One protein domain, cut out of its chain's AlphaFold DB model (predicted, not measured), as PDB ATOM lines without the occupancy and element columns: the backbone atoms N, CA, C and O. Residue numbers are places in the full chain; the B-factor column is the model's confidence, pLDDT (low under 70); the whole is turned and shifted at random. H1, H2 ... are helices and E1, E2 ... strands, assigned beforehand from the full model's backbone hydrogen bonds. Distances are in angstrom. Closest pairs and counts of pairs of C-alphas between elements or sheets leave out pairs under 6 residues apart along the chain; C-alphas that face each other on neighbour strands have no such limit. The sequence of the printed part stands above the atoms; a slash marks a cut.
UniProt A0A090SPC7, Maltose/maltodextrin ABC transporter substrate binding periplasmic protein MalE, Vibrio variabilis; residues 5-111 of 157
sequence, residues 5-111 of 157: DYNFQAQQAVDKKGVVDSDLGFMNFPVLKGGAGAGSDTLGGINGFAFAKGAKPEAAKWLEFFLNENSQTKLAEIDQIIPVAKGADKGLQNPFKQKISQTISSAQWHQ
ATOM      1  N   ASP A   5     -36.498 -16.272 -52.346       89.94
ATOM      2  CA  ASP A   5     -36.367 -15.976 -53.771       89.94
ATOM      3  C   ASP A   5     -36.535 -14.484 -54.083       89.94
ATOM      4  O   ASP A   5     -35.903 -13.987 -55.009       89.94
ATOM      5  N   TYR A   6     -37.283 -13.738 -53.257       90.81
ATOM      6  CA  TYR A   6     -37.457 -12.288 -53.413       90.81
ATOM      7  C   TYR A   6     -36.114 -11.544 -53.517       90.81
ATOM      8  O   TYR A   6     -35.906 -10.723 -54.410       90.81
ATOM      9  N   ASN A   7     -35.177 -11.864 -52.619       89.44
ATOM     10  CA  ASN A   7     -33.844 -11.264 -52.622       89.44
ATOM     11  C   ASN A   7     -32.938 -11.936 -53.661       89.44
ATOM     12  O   ASN A   7     -32.119 -11.275 -54.303       89.44
ATOM     13  N   PHE A   8     -33.068 -13.254 -53.827       91.38
ATOM     14  CA  PHE A   8     -32.204 -14.027 -54.713       91.38
ATOM     15  C   PHE A   8     -32.396 -13.645 -56.185       91.38
ATOM     16  O   PHE A   8     -31.408 -13.444 -56.890       91.38
ATOM     17  N   GLN A   9     -33.636 -13.451 -56.635       92.44
ATOM     18  CA  GLN A   9     -33.931 -13.052 -58.012       92.44
ATOM     19  C   GLN A   9     -33.253 -11.719 -58.382       92.44
ATOM     20  O   GLN A   9     -32.633 -11.618 -59.441       92.44
ATOM     21  N   ALA A  10     -33.237 -10.740 -57.468       91.50
ATOM     22  CA  ALA A  10     -32.541  -9.471 -57.672       91.50
ATOM     23  C   ALA A  10     -31.020  -9.666 -57.736       91.50
ATOM     24  O   ALA A  10     -30.351  -9.100 -58.597       91.50
ATOM     25  N   GLN A  11     -30.461 -10.519 -56.872       92.44
ATOM     26  CA  GLN A  11     -29.027 -10.831 -56.871       92.44
ATOM     27  C   GLN A  11     -28.570 -11.535 -58.155       92.44
ATOM     28  O   GLN A  11     -27.442 -11.304 -58.607       92.44
ATOM     29  N   GLN A  12     -29.421 -12.381 -58.740       93.31
ATOM     30  CA  GLN A  12     -29.130 -13.115 -59.974       93.31
ATOM     31  C   GLN A  12     -29.437 -12.314 -61.246       93.31
ATOM     32  O   GLN A  12     -28.892 -12.627 -62.304       93.31
ATOM     33  N   ALA A  13     -30.242 -11.252 -61.160       94.44
ATOM     34  CA  ALA A  13     -30.529 -10.388 -62.298       94.44
ATOM     35  C   ALA A  13     -29.261  -9.703 -62.842       94.44
ATOM     36  O   ALA A  13     -28.339  -9.348 -62.099       94.44
ATOM     37  N   VAL A  14     -29.222  -9.491 -64.163       94.25
ATOM     38  CA  VAL A  14     -28.095  -8.829 -64.851       94.25
ATOM     39  C   VAL A  14     -27.901  -7.403 -64.335       94.25
ATOM     40  O   VAL A  14     -26.774  -6.969 -64.113       94.25
ATOM     41  N   ASP A  15     -29.002  -6.691 -64.106       92.75
ATOM     42  CA  ASP A  15     -29.015  -5.306 -63.634       92.75
ATOM     43  C   ASP A  15     -28.974  -5.171 -62.104       92.75
ATOM     44  O   ASP A  15     -28.947  -4.052 -61.591       92.75
ATOM     45  N   LYS A  16     -28.959  -6.300 -61.384       91.06
ATOM     46  CA  LYS A  16     -29.005  -6.388 -59.918       91.06
ATOM     47  C   LYS A  16     -30.251  -5.774 -59.273       91.06
ATOM     48  O   LYS A  16     -30.233  -5.483 -58.079       91.06
ATOM     49  N   LYS A  17     -31.322  -5.582 -60.046       89.25
ATOM     50  CA  LYS A  17     -32.612  -5.086 -59.551       89.25
ATOM     51  C   LYS A  17     -33.649  -6.195 -59.488       89.25
ATOM     52  O   LYS A  17     -34.356  -6.293 -58.494       89.25
ATOM     53  N   GLY A  18     -33.694  -7.040 -60.518       91.50
ATOM     54  CA  GLY A  18     -34.700  -8.094 -60.619       91.50
ATOM     55  C   GLY A  18     -36.092  -7.578 -61.000       91.50
ATOM     56  O   GLY A  18     -36.244  -6.463 -61.496       91.50
ATOM     57  N   VAL A  19     -37.107  -8.415 -60.796       92.06
ATOM     58  CA  VAL A  19     -38.526  -8.075 -60.966       92.06
ATOM     59  C   VAL A  19     -38.916  -7.028 -59.924       92.06
ATOM     60  O   VAL A  19     -38.622  -7.191 -58.742       92.06
ATOM     61  N   VAL A  20     -39.563  -5.950 -60.370       90.75
ATOM     62  CA  VAL A  20     -40.036  -4.869 -59.495       90.75
ATOM     63  C   VAL A  20     -41.266  -5.299 -58.695       90.75
ATOM     64  O   VAL A  20     -42.078  -6.084 -59.175       90.75
ATOM     65  N   ASP A  21     -41.449  -4.730 -57.502       88.56
ATOM     66  CA  ASP A  21     -42.520  -5.117 -56.567       88.56
ATOM     67  C   ASP A  21     -43.933  -5.033 -57.158       88.56
ATOM     68  O   ASP A  21     -44.797  -5.825 -56.791       88.56
ATOM     69  N   SER A  22     -44.183  -4.099 -58.084       90.75
ATOM     70  CA  SER A  22     -45.486  -3.980 -58.759       90.75
ATOM     71  C   SER A  22     -45.830  -5.189 -59.625       90.75
ATOM     72  O   SER A  22     -47.007  -5.437 -59.887       90.75
ATOM     73  N   ASP A  23     -44.809  -5.927 -60.051       91.88
ATOM     74  CA  ASP A  23     -44.905  -7.029 -61.003       91.88
ATOM     75  C   ASP A  23     -44.629  -8.380 -60.318       91.88
ATOM     76  O   ASP A  23     -44.736  -9.434 -60.948       91.88
ATOM     77  N   LEU A  24     -44.292  -8.367 -59.021       90.44
ATOM     78  CA  LEU A  24     -43.986  -9.554 -58.236       90.44
ATOM     79  C   LEU A  24     -45.153  -9.919 -57.312       90.44
ATOM     80  O   LEU A  24     -45.542  -9.166 -56.420       90.44
ATOM     81  N   GLY A  25     -45.697 -11.120 -57.500       88.75
ATOM     82  CA  GLY A  25     -46.822 -11.632 -56.722       88.75
ATOM     83  C   GLY A  25     -46.499 -12.931 -55.991       88.75
ATOM     84  O   GLY A  25     -45.691 -13.736 -56.448       88.75
ATOM     85  N   PHE A  26     -47.189 -13.156 -54.873       90.50
ATOM     86  CA  PHE A  26     -47.199 -14.429 -54.155       90.50
ATOM     87  C   PHE A  26     -48.621 -14.989 -54.096       90.50
ATOM     88  O   PHE A  26     -49.577 -14.268 -53.793       90.50
ATOM     89  N   MET A  27     -48.754 -16.291 -54.335       90.38
ATOM     90  CA  MET A  27     -50.003 -17.025 -54.168       90.38
ATOM     91  C   MET A  27     -49.739 -18.412 -53.587       90.38
ATOM     92  O   MET A  27     -48.687 -19.003 -53.826       90.38
ATOM     93  N   ASN A  28     -50.725 -18.940 -52.861       90.25
ATOM     94  CA  ASN A  28     -50.694 -20.331 -52.422       90.25
ATOM     95  C   ASN A  28     -50.723 -21.280 -53.614       90.25
ATOM     96  O   ASN A  28     -51.270 -20.966 -54.678       90.25
ATOM     97  N   PHE A  29     -50.184 -22.478 -53.392       91.12
ATOM     98  CA  PHE A  29     -50.360 -23.569 -54.331       91.12
ATOM     99  C   PHE A  29     -51.865 -23.848 -54.528       91.12
ATOM    100  O   PHE A  29     -52.616 -23.842 -53.547       91.12
ATOM    101  N   PRO A  30     -52.337 -24.066 -55.770       91.62
ATOM    102  CA  PRO A  30     -53.757 -24.263 -56.034       91.62
ATOM    103  C   PRO A  30     -54.346 -25.471 -55.304       91.62
ATOM    104  O   PRO A  30     -53.722 -26.527 -55.197       91.62
ATOM    105  N   VAL A  31     -55.605 -25.350 -54.879       92.88
ATOM    106  CA  VAL A  31     -56.367 -26.489 -54.355       92.88
ATOM    107  C   VAL A  31     -56.654 -27.472 -55.487       92.88
ATOM    108  O   VAL A  31     -57.168 -27.093 -56.542       92.88
ATOM    109  N   LEU A  32     -56.371 -28.749 -55.248       92.56
ATOM    110  CA  LEU A  32     -56.688 -29.823 -56.181       92.56
ATOM    111  C   LEU A  32     -58.085 -30.378 -55.903       92.56
ATOM    112  O   LEU A  32     -58.459 -30.635 -54.757       92.56
ATOM    113  N   LYS A  33     -58.865 -30.601 -56.965       94.38
ATOM    114  CA  LYS A  33     -60.197 -31.206 -56.851       94.38
ATOM    115  C   LYS A  33     -60.082 -32.598 -56.221       94.38
ATOM    116  O   LYS A  33     -59.424 -33.470 -56.776       94.38
ATOM    117  N   GLY A  34     -60.764 -32.803 -55.094       93.75
ATOM    118  CA  GLY A  34     -60.721 -34.064 -54.346       93.75
ATOM    119  C   GLY A  34     -59.479 -34.244 -53.465       93.75
ATOM    120  O   GLY A  34     -59.323 -35.308 -52.877       93.75
ATOM    121  N   GLY A  35     -58.609 -33.232 -53.355       91.19
ATOM    122  CA  GLY A  35     -57.505 -33.232 -52.397       91.19
ATOM    123  C   GLY A  35     -58.010 -33.139 -50.955       91.19
ATOM    124  O   GLY A  35     -58.991 -32.452 -50.679       91.19
ATOM    125  N   ALA A  36     -57.336 -33.836 -50.039       91.00
ATOM    126  CA  ALA A  36     -57.697 -33.860 -48.619       91.00
ATOM    127  C   ALA A  36     -57.135 -32.672 -47.811       91.00
ATOM    128  O   ALA A  36     -57.616 -32.410 -46.713       91.00
ATOM    129  N   GLY A  37     -56.112 -31.982 -48.329       89.12
ATOM    130  CA  GLY A  37     -55.485 -30.832 -47.667       89.12
ATOM    131  C   GLY A  37     -56.318 -29.555 -47.780       89.12
ATOM    132  O   GLY A  37     -57.085 -29.383 -48.732       89.12
ATOM    133  N   ALA A  38     -56.154 -28.640 -46.824       91.75
ATOM    134  CA  ALA A  38     -56.809 -27.341 -46.877       91.75
ATOM    135  C   ALA A  38     -56.038 -26.389 -47.803       91.75
ATOM    136  O   ALA A  38     -54.812 -26.375 -47.829       91.75
ATOM    137  N   GLY A  39     -56.742 -25.513 -48.529       91.75
ATOM    138  CA  GLY A  39     -56.093 -24.494 -49.377       91.75
ATOM    139  C   GLY A  39     -55.305 -23.427 -48.604       91.75
ATOM    140  O   GLY A  39     -54.565 -22.639 -49.198       91.75
ATOM    141  N   SER A  40     -55.485 -23.386 -47.284       93.69
ATOM    142  CA  SER A  40     -54.707 -22.572 -46.354       93.69
ATOM    143  C   SER A  40     -53.398 -23.229 -45.922       93.69
ATOM    144  O   SER A  40     -52.571 -22.544 -45.331       93.69
ATOM    145  N   ASP A  41     -53.226 -24.535 -46.139       94.50
ATOM    146  CA  ASP A  41     -52.024 -25.236 -45.698       94.50
ATOM    147  C   ASP A  41     -50.816 -24.748 -46.494       94.50
ATOM    148  O   ASP A  41     -50.898 -24.448 -47.688       94.50
ATOM    149  N   THR A  42     -49.681 -24.640 -45.811       94.31
ATOM    150  CA  THR A  42     -48.442 -24.123 -46.395       94.31
ATOM    151  C   THR A  42     -47.347 -25.178 -46.356       94.31
ATOM    152  O   THR A  42     -47.332 -26.047 -45.487       94.31
ATOM    153  N   LEU A  43     -46.424 -25.091 -47.313       93.94
ATOM    154  CA  LEU A  43     -45.231 -25.926 -47.389       93.94
ATOM    155  C   LEU A  43     -44.013 -25.016 -47.533       93.94
ATOM    156  O   LEU A  43     -43.998 -24.145 -48.405       93.94
ATOM    157  N   GLY A  44     -43.012 -25.184 -46.676       93.25
ATOM    158  CA  GLY A  44     -41.870 -24.277 -46.635       93.25
ATOM    159  C   GLY A  44     -40.735 -24.755 -45.743       93.25
ATOM    160  O   GLY A  44     -40.766 -25.850 -45.201       93.25
ATOM    161  N   GLY A  45     -39.702 -23.929 -45.619       90.50
ATOM    162  CA  GLY A  45     -38.576 -24.198 -44.731       90.50
ATOM    163  C   GLY A  45     -38.750 -23.480 -43.401       90.50
ATOM    164  O   GLY A  45     -39.267 -22.365 -43.356       90.50
ATOM    165  N   ILE A  46     -38.246 -24.086 -42.330       88.31
ATOM    166  CA  ILE A  46     -38.035 -23.412 -41.047       88.31
ATOM    167  C   ILE A  46     -36.571 -23.593 -40.671       88.31
ATOM    168  O   ILE A  46     -36.061 -24.712 -40.632       88.31
ATOM    169  N   ASN A  47     -35.893 -22.489 -40.371       88.81
ATOM    170  CA  ASN A  47     -34.515 -22.533 -39.903       88.81
ATOM    171  C   ASN A  47     -34.470 -22.800 -38.396       88.81
ATOM    172  O   ASN A  47     -35.185 -22.168 -37.617       88.81
ATOM    173  N   GLY A  48     -33.593 -23.717 -37.992       90.94
ATOM    174  CA  GLY A  48     -33.322 -24.045 -36.597       90.94
ATOM    175  C   GLY A  48     -31.852 -23.839 -36.247       90.94
ATOM    176  O   GLY A  48     -30.977 -23.885 -37.109       90.94
ATOM    177  N   PHE A  49     -31.580 -23.641 -34.958       94.06
ATOM    178  CA  PHE A  49     -30.226 -23.555 -34.418       94.06
ATOM    179  C   PHE A  49     -29.988 -24.729 -33.472       94.06
ATOM    180  O   PHE A  49     -30.845 -25.053 -32.651       94.06
ATOM    181  N   ALA A  50     -28.814 -25.346 -33.570       94.25
ATOM    182  CA  ALA A  50     -28.392 -26.429 -32.692       94.25
ATOM    183  C   ALA A  50     -27.024 -26.114 -32.085       94.25
ATOM    184  O   ALA A  50     -26.173 -25.484 -32.715       94.25
ATOM    185  N   PHE A  51     -26.802 -26.583 -30.859       95.69
ATOM    186  CA  PHE A  51     -25.516 -26.459 -30.187       95.69
ATOM    187  C   PHE A  51     -24.729 -27.760 -30.307       95.69
ATOM    188  O   PHE A  51     -25.231 -28.839 -29.995       95.69
ATOM    189  N   ALA A  52     -23.467 -27.649 -30.715       95.38
ATOM    190  CA  ALA A  52     -22.541 -28.769 -30.654       95.38
ATOM    191  C   ALA A  52     -22.266 -29.173 -29.194       95.38
ATOM    192  O   ALA A  52     -22.352 -28.360 -28.265       95.38
ATOM    193  N   LYS A  53     -21.871 -30.433 -28.987       95.94
ATOM    194  CA  LYS A  53     -21.441 -30.916 -27.670       95.94
ATOM    195  C   LYS A  53     -20.280 -30.059 -27.151       95.94
ATOM    196  O   LYS A  53     -19.278 -29.890 -27.839       95.94
ATOM    197  N   GLY A  54     -20.410 -29.548 -25.927       95.19
ATOM    198  CA  GLY A  54     -19.404 -28.680 -25.306       95.19
ATOM    199  C   GLY A  54     -19.534 -27.193 -25.652       95.19
ATOM    200  O   GLY A  54     -18.648 -26.420 -25.292       95.19
ATOM    201  N   ALA A  55     -20.618 -26.774 -26.319       96.75
ATOM    202  CA  ALA A  55     -20.929 -25.357 -26.476       96.75
ATOM    203  C   ALA A  55     -20.978 -24.658 -25.108       96.75
ATOM    204  O   ALA A  55     -21.554 -25.168 -24.144       96.75
ATOM    205  N   LYS A  56     -20.351 -23.482 -25.026       97.25
ATOM    206  CA  LYS A  56     -20.322 -22.704 -23.788       97.25
ATOM    207  C   LYS A  56     -21.689 -22.048 -23.533       97.25
ATOM    208  O   LYS A  56     -22.381 -21.729 -24.504       97.25
ATOM    209  N   PRO A  57     -22.068 -21.774 -22.272       95.62
ATOM    210  CA  PRO A  57     -23.336 -21.115 -21.946       95.62
ATOM    211  C   PRO A  57     -23.563 -19.776 -22.665       95.62
ATOM    212  O   PRO A  57     -24.700 -19.387 -22.919       95.62
ATOM    213  N   GLU A  58     -22.495 -19.065 -23.032       96.94
ATOM    214  CA  GLU A  58     -22.565 -17.818 -23.798       96.94
ATOM    215  C   GLU A  58     -23.201 -18.003 -25.183       96.94
ATOM    216  O   GLU A  58     -23.834 -17.074 -25.678       96.94
ATOM    217  N   ALA A  59     -23.093 -19.188 -25.792       96.75
ATOM    218  CA  ALA A  59     -23.735 -19.477 -27.073       96.75
ATOM    219  C   ALA A  59     -25.269 -19.463 -26.951       96.75
ATOM    220  O   ALA A  59     -25.951 -18.913 -27.814       96.75
ATOM    221  N   ALA A  60     -25.808 -19.996 -25.848       95.31
ATOM    222  CA  ALA A  60     -27.240 -19.940 -25.558       95.31
ATOM    223  C   ALA A  60     -27.706 -18.496 -25.327       95.31
ATOM    224  O   ALA A  60     -28.677 -18.064 -25.941       95.31
ATOM    225  N   LYS A  61     -26.953 -17.713 -24.541       96.56
ATOM    226  CA  LYS A  61     -27.249 -16.285 -24.310       96.56
ATOM    227  C   LYS A  61     -27.235 -15.469 -25.602       96.56
ATOM    228  O   LYS A  61     -28.059 -14.577 -25.787       96.56
ATOM    229  N   TRP A  62     -26.295 -15.759 -26.502       96.81
ATOM    230  CA  TRP A  62     -26.260 -15.108 -27.806       96.81
ATOM    231  C   TRP A  62     -27.491 -15.466 -28.639       96.81
ATOM    232  O   TRP A  62     -28.085 -14.579 -29.246       96.81
ATOM    233  N   LEU A  63     -27.914 -16.734 -28.629       96.56
ATOM    234  CA  LEU A  63     -29.099 -17.159 -29.367       96.56
ATOM    235  C   LEU A  63     -30.387 -16.540 -28.796       96.56
ATOM    236  O   LEU A  63     -31.240 -16.116 -29.568       96.56
ATOM    237  N   GLU A  64     -30.506 -16.404 -27.473       95.62
ATOM    238  CA  GLU A  64     -31.602 -15.660 -26.829       95.62
ATOM    239  C   GLU A  64     -31.642 -14.197 -27.288       95.62
ATOM    240  O   GLU A  64     -32.705 -13.670 -27.618       95.62
ATOM    241  N   PHE A  65     -30.481 -13.535 -27.354       96.69
ATOM    242  CA  PHE A  65     -30.385 -12.186 -27.903       96.69
ATOM    243  C   PHE A  65     -30.784 -12.144 -29.383       96.69
ATOM    244  O   PHE A  65     -31.544 -11.263 -29.785       96.69
ATOM    245  N   PHE A  66     -30.286 -13.075 -30.193       96.19
ATOM    246  CA  PHE A  66     -30.534 -13.115 -31.632       96.19
ATOM    247  C   PHE A  66     -32.013 -13.366 -31.955       96.19
ATOM    248  O   PHE A  66     -32.564 -12.737 -32.857       96.19
ATOM    249  N   LEU A  67     -32.672 -14.242 -31.192       96.06
ATOM    250  CA  LEU A  67     -34.055 -14.653 -31.430       96.06
ATOM    251  C   LEU A  67     -35.108 -13.775 -30.742       96.06
ATOM    252  O   LEU A  67     -36.295 -14.021 -30.950       96.06
ATOM    253  N   ASN A  68     -34.726 -12.772 -29.948       97.44
ATOM    254  CA  ASN A  68     -35.704 -11.899 -29.297       97.44
ATOM    255  C   ASN A  68     -36.441 -10.976 -30.290       97.44
ATOM    256  O   ASN A  68     -36.008 -10.765 -31.426       97.44
ATOM    257  N   GLU A  69     -37.552 -10.391 -29.832       98.25
ATOM    258  CA  GLU A  69     -38.397  -9.499 -30.638       98.25
ATOM    259  C   GLU A  69     -37.607  -8.329 -31.238       98.25
ATOM    260  O   GLU A  69     -37.732  -8.051 -32.428       98.25
ATOM    261  N   ASN A  70     -36.759  -7.660 -30.453       98.19
ATOM    262  CA  ASN A  70     -36.029  -6.473 -30.902       98.19
ATOM    263  C   ASN A  70     -35.020  -6.792 -32.013       98.19
ATOM    264  O   ASN A  70     -34.928  -6.057 -32.994       98.19
ATOM    265  N   SER A  71     -34.258  -7.875 -31.869       98.12
ATOM    266  CA  SER A  71     -33.274  -8.315 -32.859       98.12
ATOM    267  C   SER A  71     -33.959  -8.760 -34.145       98.12
ATOM    268  O   SER A  71     -33.564  -8.331 -35.228       98.12
ATOM    269  N   GLN A  72     -35.029  -9.550 -34.035       98.00
ATOM    270  CA  GLN A  72     -35.780  -9.989 -35.207       98.00
ATOM    271  C   GLN A  72     -36.537  -8.844 -35.893       98.00
ATOM    272  O   GLN A  72     -36.586  -8.826 -37.118       98.00
ATOM    273  N   THR A  73     -37.045  -7.855 -35.145       98.44
ATOM    274  CA  THR A  73     -37.665  -6.648 -35.727       98.44
ATOM    275  C   THR A  73     -36.656  -5.925 -36.613       98.44
ATOM    276  O   THR A  73     -36.949  -5.646 -37.770       98.44
ATOM    277  N   LYS A  74     -35.431  -5.708 -36.117       98.06
ATOM    278  CA  LYS A  74     -34.364  -5.061 -36.896       98.06
ATOM    279  C   LYS A  74     -34.003  -5.842 -38.156       98.06
ATOM    280  O   LYS A  74     -33.782  -5.243 -39.198       98.06
ATOM    281  N   LEU A  75     -33.941  -7.173 -38.075       96.38
ATOM    282  CA  LEU A  75     -33.664  -8.027 -39.236       96.38
ATOM    283  C   LEU A  75     -34.811  -8.011 -40.262       96.38
ATOM    284  O   LEU A  75     -34.555  -8.089 -41.464       96.38
ATOM    285  N   ALA A  76     -36.057  -7.898 -39.800       96.38
ATOM    286  CA  ALA A  76     -37.231  -7.745 -40.653       96.38
ATOM    287  C   ALA A  76     -37.260  -6.371 -41.352       96.38
ATOM    288  O   ALA A  76     -37.577  -6.303 -42.537       96.38
ATOM    289  N   GLU A  77     -36.864  -5.296 -40.658       97.00
ATOM    290  CA  GLU A  77     -36.774  -3.928 -41.209       97.00
ATOM    291  C   GLU A  77     -35.801  -3.823 -42.389       97.00
ATOM    292  O   GLU A  77     -36.059  -3.086 -43.338       97.00
ATOM    293  N   ILE A  78     -34.702  -4.581 -42.354       93.88
ATOM    294  CA  ILE A  78     -33.709  -4.638 -43.443       93.88
ATOM    295  C   ILE A  78     -33.959  -5.787 -44.431       93.88
ATOM    296  O   ILE A  78     -33.055  -6.207 -45.158       93.88
ATOM    297  N   ASP A  79     -35.179  -6.320 -44.430       91.12
ATOM    298  CA  ASP A  79     -35.659  -7.328 -45.368       91.12
ATOM    299  C   ASP A  79     -34.791  -8.601 -45.432       91.12
ATOM    300  O   ASP A  79     -34.621  -9.215 -46.489       91.12
ATOM    301  N   GLN A  80     -34.222  -9.025 -44.299       90.44
ATOM    302  CA  GLN A  80     -33.386 -10.232 -44.235       90.44
ATOM    303  C   GLN A  80     -34.162 -11.482 -43.833       90.44
ATOM    304  O   GLN A  80     -33.790 -12.578 -44.243       90.44
ATOM    305  N   ILE A  81     -35.241 -11.339 -43.059       92.69
ATOM    306  CA  ILE A  81     -36.012 -12.475 -42.540       92.69
ATOM    307  C   ILE A  81     -37.516 -12.207 -42.584       92.69
ATOM    308  O   ILE A  81     -37.949 -11.057 -42.530       92.69
ATOM    309  N   ILE A  82     -38.302 -13.282 -42.582       94.75
ATOM    310  CA  ILE A  82     -39.640 -13.279 -41.987       94.75
ATOM    311  C   ILE A  82     -39.464 -13.713 -40.523       94.75
ATOM    312  O   ILE A  82     -38.967 -14.815 -40.281       94.75
ATOM    313  N   PRO A  83     -39.783 -12.855 -39.539       95.12
ATOM    314  CA  PRO A  83     -39.485 -13.142 -38.145       95.12
ATOM    315  C   PRO A  83     -40.434 -14.198 -37.560       95.12
ATOM    316  O   PRO A  83     -41.610 -14.269 -37.906       95.12
ATOM    317  N   VAL A  84     -39.913 -14.988 -36.621       93.00
ATOM    318  CA  VAL A  84     -40.662 -15.969 -35.816       93.00
ATOM    319  C   VAL A  84     -40.974 -15.452 -34.408       93.00
ATOM    320  O   VAL A  84     -41.839 -15.992 -33.718       93.00
ATOM    321  N   ALA A  85     -40.271 -14.408 -33.953       95.25
ATOM    322  CA  ALA A  85     -40.559 -13.764 -32.679       95.25
ATOM    323  C   ALA A  85     -41.897 -13.015 -32.756       95.25
ATOM    324  O   ALA A  85     -42.099 -12.165 -33.624       95.25
ATOM    325  N   LYS A  86     -42.809 -13.306 -31.821       93.56
ATOM    326  CA  LYS A  86     -44.111 -12.628 -31.737       93.56
ATOM    327  C   LYS A  86     -43.918 -11.112 -31.635       93.56
ATOM    328  O   LYS A  86     -43.147 -10.660 -30.796       93.56
ATOM    329  N   GLY A  87     -44.630 -10.353 -32.467       95.31
ATOM    330  CA  GLY A  87     -44.581  -8.890 -32.493       95.31
ATOM    331  C   GLY A  87     -43.435  -8.297 -33.316       95.31
ATOM    332  O   GLY A  87     -43.432  -7.090 -33.549       95.31
ATOM    333  N   ALA A  88     -42.477  -9.104 -33.785       97.44
ATOM    334  CA  ALA A  88     -41.382  -8.617 -34.626       97.44
ATOM    335  C   ALA A  88     -41.789  -8.402 -36.094       97.44
ATOM    336  O   ALA A  88     -41.096  -7.705 -36.833       97.44
ATOM    337  N   ASP A  89     -42.933  -8.950 -36.509       95.88
ATOM    338  CA  ASP A  89     -43.545  -8.766 -37.828       95.88
ATOM    339  C   ASP A  89     -43.862  -7.295 -38.139       95.88
ATOM    340  O   ASP A  89     -43.859  -6.909 -39.306       95.88
ATOM    341  N   LYS A  90     -43.992  -6.443 -37.111       96.81
ATOM    342  CA  LYS A  90     -44.074  -4.977 -37.254       96.81
ATOM    343  C   LYS A  90     -42.892  -4.359 -38.016       96.81
ATOM    344  O   LYS A  90     -43.022  -3.259 -38.544       96.81
ATOM    345  N   GLY A  91     -41.744  -5.041 -38.042       97.50
ATOM    346  CA  GLY A  91     -40.563  -4.608 -38.783       97.50
ATOM    347  C   GLY A  91     -40.676  -4.833 -40.290       97.50
ATOM    348  O   GLY A  91     -40.000  -4.147 -41.050       97.50
ATOM    349  N   LEU A  92     -41.547  -5.737 -40.755       96.69
ATOM    350  CA  LEU A  92     -41.689  -6.041 -42.179       96.69
ATOM    351  C   LEU A  92     -42.247  -4.832 -42.939       96.69
ATOM    352  O   LEU A  92     -43.400  -4.459 -42.743       96.69
ATOM    353  N   GLN A  93     -41.451  -4.261 -43.846       94.12
ATOM    354  CA  GLN A  93     -41.886  -3.177 -44.741       94.12
ATOM    355  C   GLN A  93     -42.249  -3.678 -46.143       94.12
ATOM    356  O   GLN A  93     -43.081  -3.081 -46.821       94.12
ATOM    357  N   ASN A  94     -41.636  -4.782 -46.573       91.44
ATOM    358  CA  ASN A  94     -41.822  -5.361 -47.896       91.44
ATOM    359  C   ASN A  94     -43.218  -6.018 -48.017       91.44
ATOM    360  O   ASN A  94     -43.475  -7.012 -47.323       91.44
ATOM    361  N   PRO A  95     -44.105  -5.537 -48.914       91.25
ATOM    362  CA  PRO A  95     -45.452  -6.086 -49.080       91.25
ATOM    363  C   PRO A  95     -45.473  -7.575 -49.453       91.25
ATOM    364  O   PRO A  95     -46.354  -8.313 -49.009       91.25
ATOM    365  N   PHE A  96     -44.485  -8.044 -50.224       92.00
ATOM    366  CA  PHE A  96     -44.350  -9.451 -50.598       92.00
ATOM    367  C   PHE A  96     -44.119 -10.325 -49.359       92.00
ATOM    368  O   PHE A  96     -44.827 -11.311 -49.139       92.00
ATOM    369  N   LYS A  97     -43.196  -9.926 -48.477       93.12
ATOM    370  CA  LYS A  97     -42.924 -10.673 -47.238       93.12
ATOM    371  C   LYS A  97     -44.023 -10.534 -46.197       93.12
ATOM    372  O   LYS A  97     -44.305 -11.506 -45.501       93.12
ATOM    373  N   GLN A  98     -44.693  -9.384 -46.121       93.88
ATOM    374  CA  GLN A  98     -45.906  -9.240 -45.313       93.88
ATOM    375  C   GLN A  98     -46.980 -10.239 -45.764       93.88
ATOM    376  O   GLN A  98     -47.567 -10.929 -44.930       93.88
ATOM    377  N   LYS A  99     -47.194 -10.380 -47.080       93.44
ATOM    378  CA  LYS A  99     -48.160 -11.339 -47.629       93.44
ATOM    379  C   LYS A  99     -47.803 -12.781 -47.271       93.44
ATOM    380  O   LYS A  99     -48.689 -13.539 -46.870       93.44
ATOM    381  N   ILE A 100     -46.531 -13.161 -47.378       93.81
ATOM    382  CA  ILE A 100     -46.063 -14.502 -46.996       93.81
ATOM    383  C   ILE A 100     -46.219 -14.724 -45.487       93.81
ATOM    384  O   ILE A 100     -46.785 -15.735 -45.079       93.81
ATOM    385  N   SER A 101     -45.796 -13.767 -44.658       94.38
ATOM    386  CA  SER A 101     -45.924 -13.832 -43.196       94.38
ATOM    387  C   SER A 101     -47.378 -14.028 -42.754       94.38
ATOM    388  O   SER A 101     -47.670 -14.912 -41.946       94.38
ATOM    389  N   GLN A 102     -48.311 -13.273 -43.342       93.50
ATOM    390  CA  GLN A 102     -49.747 -13.427 -43.098       93.50
ATOM    391  C   GLN A 102     -50.261 -14.793 -43.554       93.50
ATOM    392  O   GLN A 102     -51.028 -15.431 -42.837       93.50
ATOM    393  N   THR A 103     -49.815 -15.258 -44.724       94.06
ATOM    394  CA  THR A 103     -50.191 -16.571 -45.260       94.06
ATOM    395  C   THR A 103     -49.780 -17.680 -44.295       94.06
ATOM    396  O   THR A 103     -50.634 -18.466 -43.888       94.06
ATOM    397  N   ILE A 104     -48.513 -17.700 -43.866       93.00
ATOM    398  CA  ILE A 104     -47.989 -18.689 -42.914       93.00
ATOM    399  C   ILE A 104     -48.735 -18.596 -41.578       93.00
ATOM    400  O   ILE A 104     -49.166 -19.613 -41.046       93.00
ATOM    401  N   SER A 105     -48.960 -17.383 -41.063       92.31
ATOM    402  CA  SER A 105     -49.657 -17.168 -39.784       92.31
ATOM    403  C   SER A 105     -51.127 -17.603 -39.809       92.31
ATOM    404  O   SER A 105     -51.694 -17.914 -38.765       92.31
ATOM    405  N   SER A 106     -51.754 -17.609 -40.989       93.00
ATOM    406  CA  SER A 106     -53.139 -18.056 -41.188       93.00
ATOM    407  C   SER A 106     -53.275 -19.549 -41.507       93.00
ATOM    408  O   SER A 106     -54.393 -20.076 -41.529       93.00
ATOM    409  N   ALA A 107     -52.158 -20.232 -41.773       94.19
ATOM    410  CA  ALA A 107     -52.157 -21.628 -42.168       94.19
ATOM    411  C   ALA A 107     -52.651 -22.522 -41.025       94.19
ATOM    412  O   ALA A 107     -52.255 -22.360 -39.871       94.19
ATOM    413  N   GLN A 108     -53.519 -23.484 -41.344       93.06
ATOM    414  CA  GLN A 108     -53.961 -24.498 -40.376       93.06
ATOM    415  C   GLN A 108     -52.863 -25.536 -40.129       93.06
ATOM    416  O   GLN A 108     -52.718 -26.051 -39.022       93.06
ATOM    417  N   TRP A 109     -52.067 -25.798 -41.164       93.19
ATOM    418  CA  TRP A 109     -50.892 -26.643 -41.110       93.19
ATOM    419  C   TRP A 109     -49.732 -26.017 -41.888       93.19
ATOM    420  O   TRP A 109     -49.919 -25.455 -42.973       93.19
ATOM    421  N   HIS A 110     -48.522 -26.143 -41.342       93.62
ATOM    422  CA  HIS A 110     -47.281 -25.829 -42.042       93.62
ATOM    423  C   HIS A 110     -46.417 -27.084 -42.127       93.62
ATOM    424  O   HIS A 110     -45.945 -27.599 -41.114       93.62
ATOM    425  N   GLN A 111     -46.210 -27.570 -43.345       94.12
ATOM    426  CA  GLN A 111     -45.380 -28.727 -43.638       94.12
ATOM    427  C   GLN A 111     -43.962 -28.270 -43.991       94.12
ATOM    428  O   GLN A 111     -43.782 -27.484 -44.922       94.12
TER     429      GLN A 111
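What this domain is: This is residues 5 to 111 of the 157 residues of the protein "Maltose/maltodextrin ABC transporter substrate binding periplasmic protein MalE" of Vibrio variabilis (UniProt A0A090SPC7). A loose, open fold: H5 lies nearest the middle, the touching pair H3 and H4 sits to one side of it, and H2 leads outward from H3, while loops 13 to 41 and 45 to 56 swing wide. The 107 printed residues hold H1, E1, H2, H3, H4, H5 in order, mostly helix, with under half in named elements; radius of gyration of the C-alphas 17.0 A, spans 51 by 42 by 26 A.

How they stand to each other: H5, residues 95 to 106, is close to but not clearly touching H4, residues 88 to 91 (closest C-alphas Asp 89 and Ser 101, 7.8 A). H4 touches H3, residues 69 to 77, at C-alphas Ala 88 and Thr 73, 4.3 A. E1, residues 42 to 44, pairs with no named strand; 42 to 43 pair parallel with 110 to 111. In H1, residues 5 to 12, 3 of 4 O i to N i+4 pairs are within hydrogen-bond range.

Where its parts are: H5 spans 16.3 A, ending at C-alpha 106 (-53.139, -18.056, -41.188). H2, residues 57 to 67, spans 15.7 A. H1 begins at C-alpha 5 (-36.367, -15.976, -53.771).

The domain as a whole: The farthest C-alphas, Lys 33 and Lys 56, are 52.5 A apart. The printed part has no cut; H1 to E1 and E1 to H2 are long links. No printed residue is under 70.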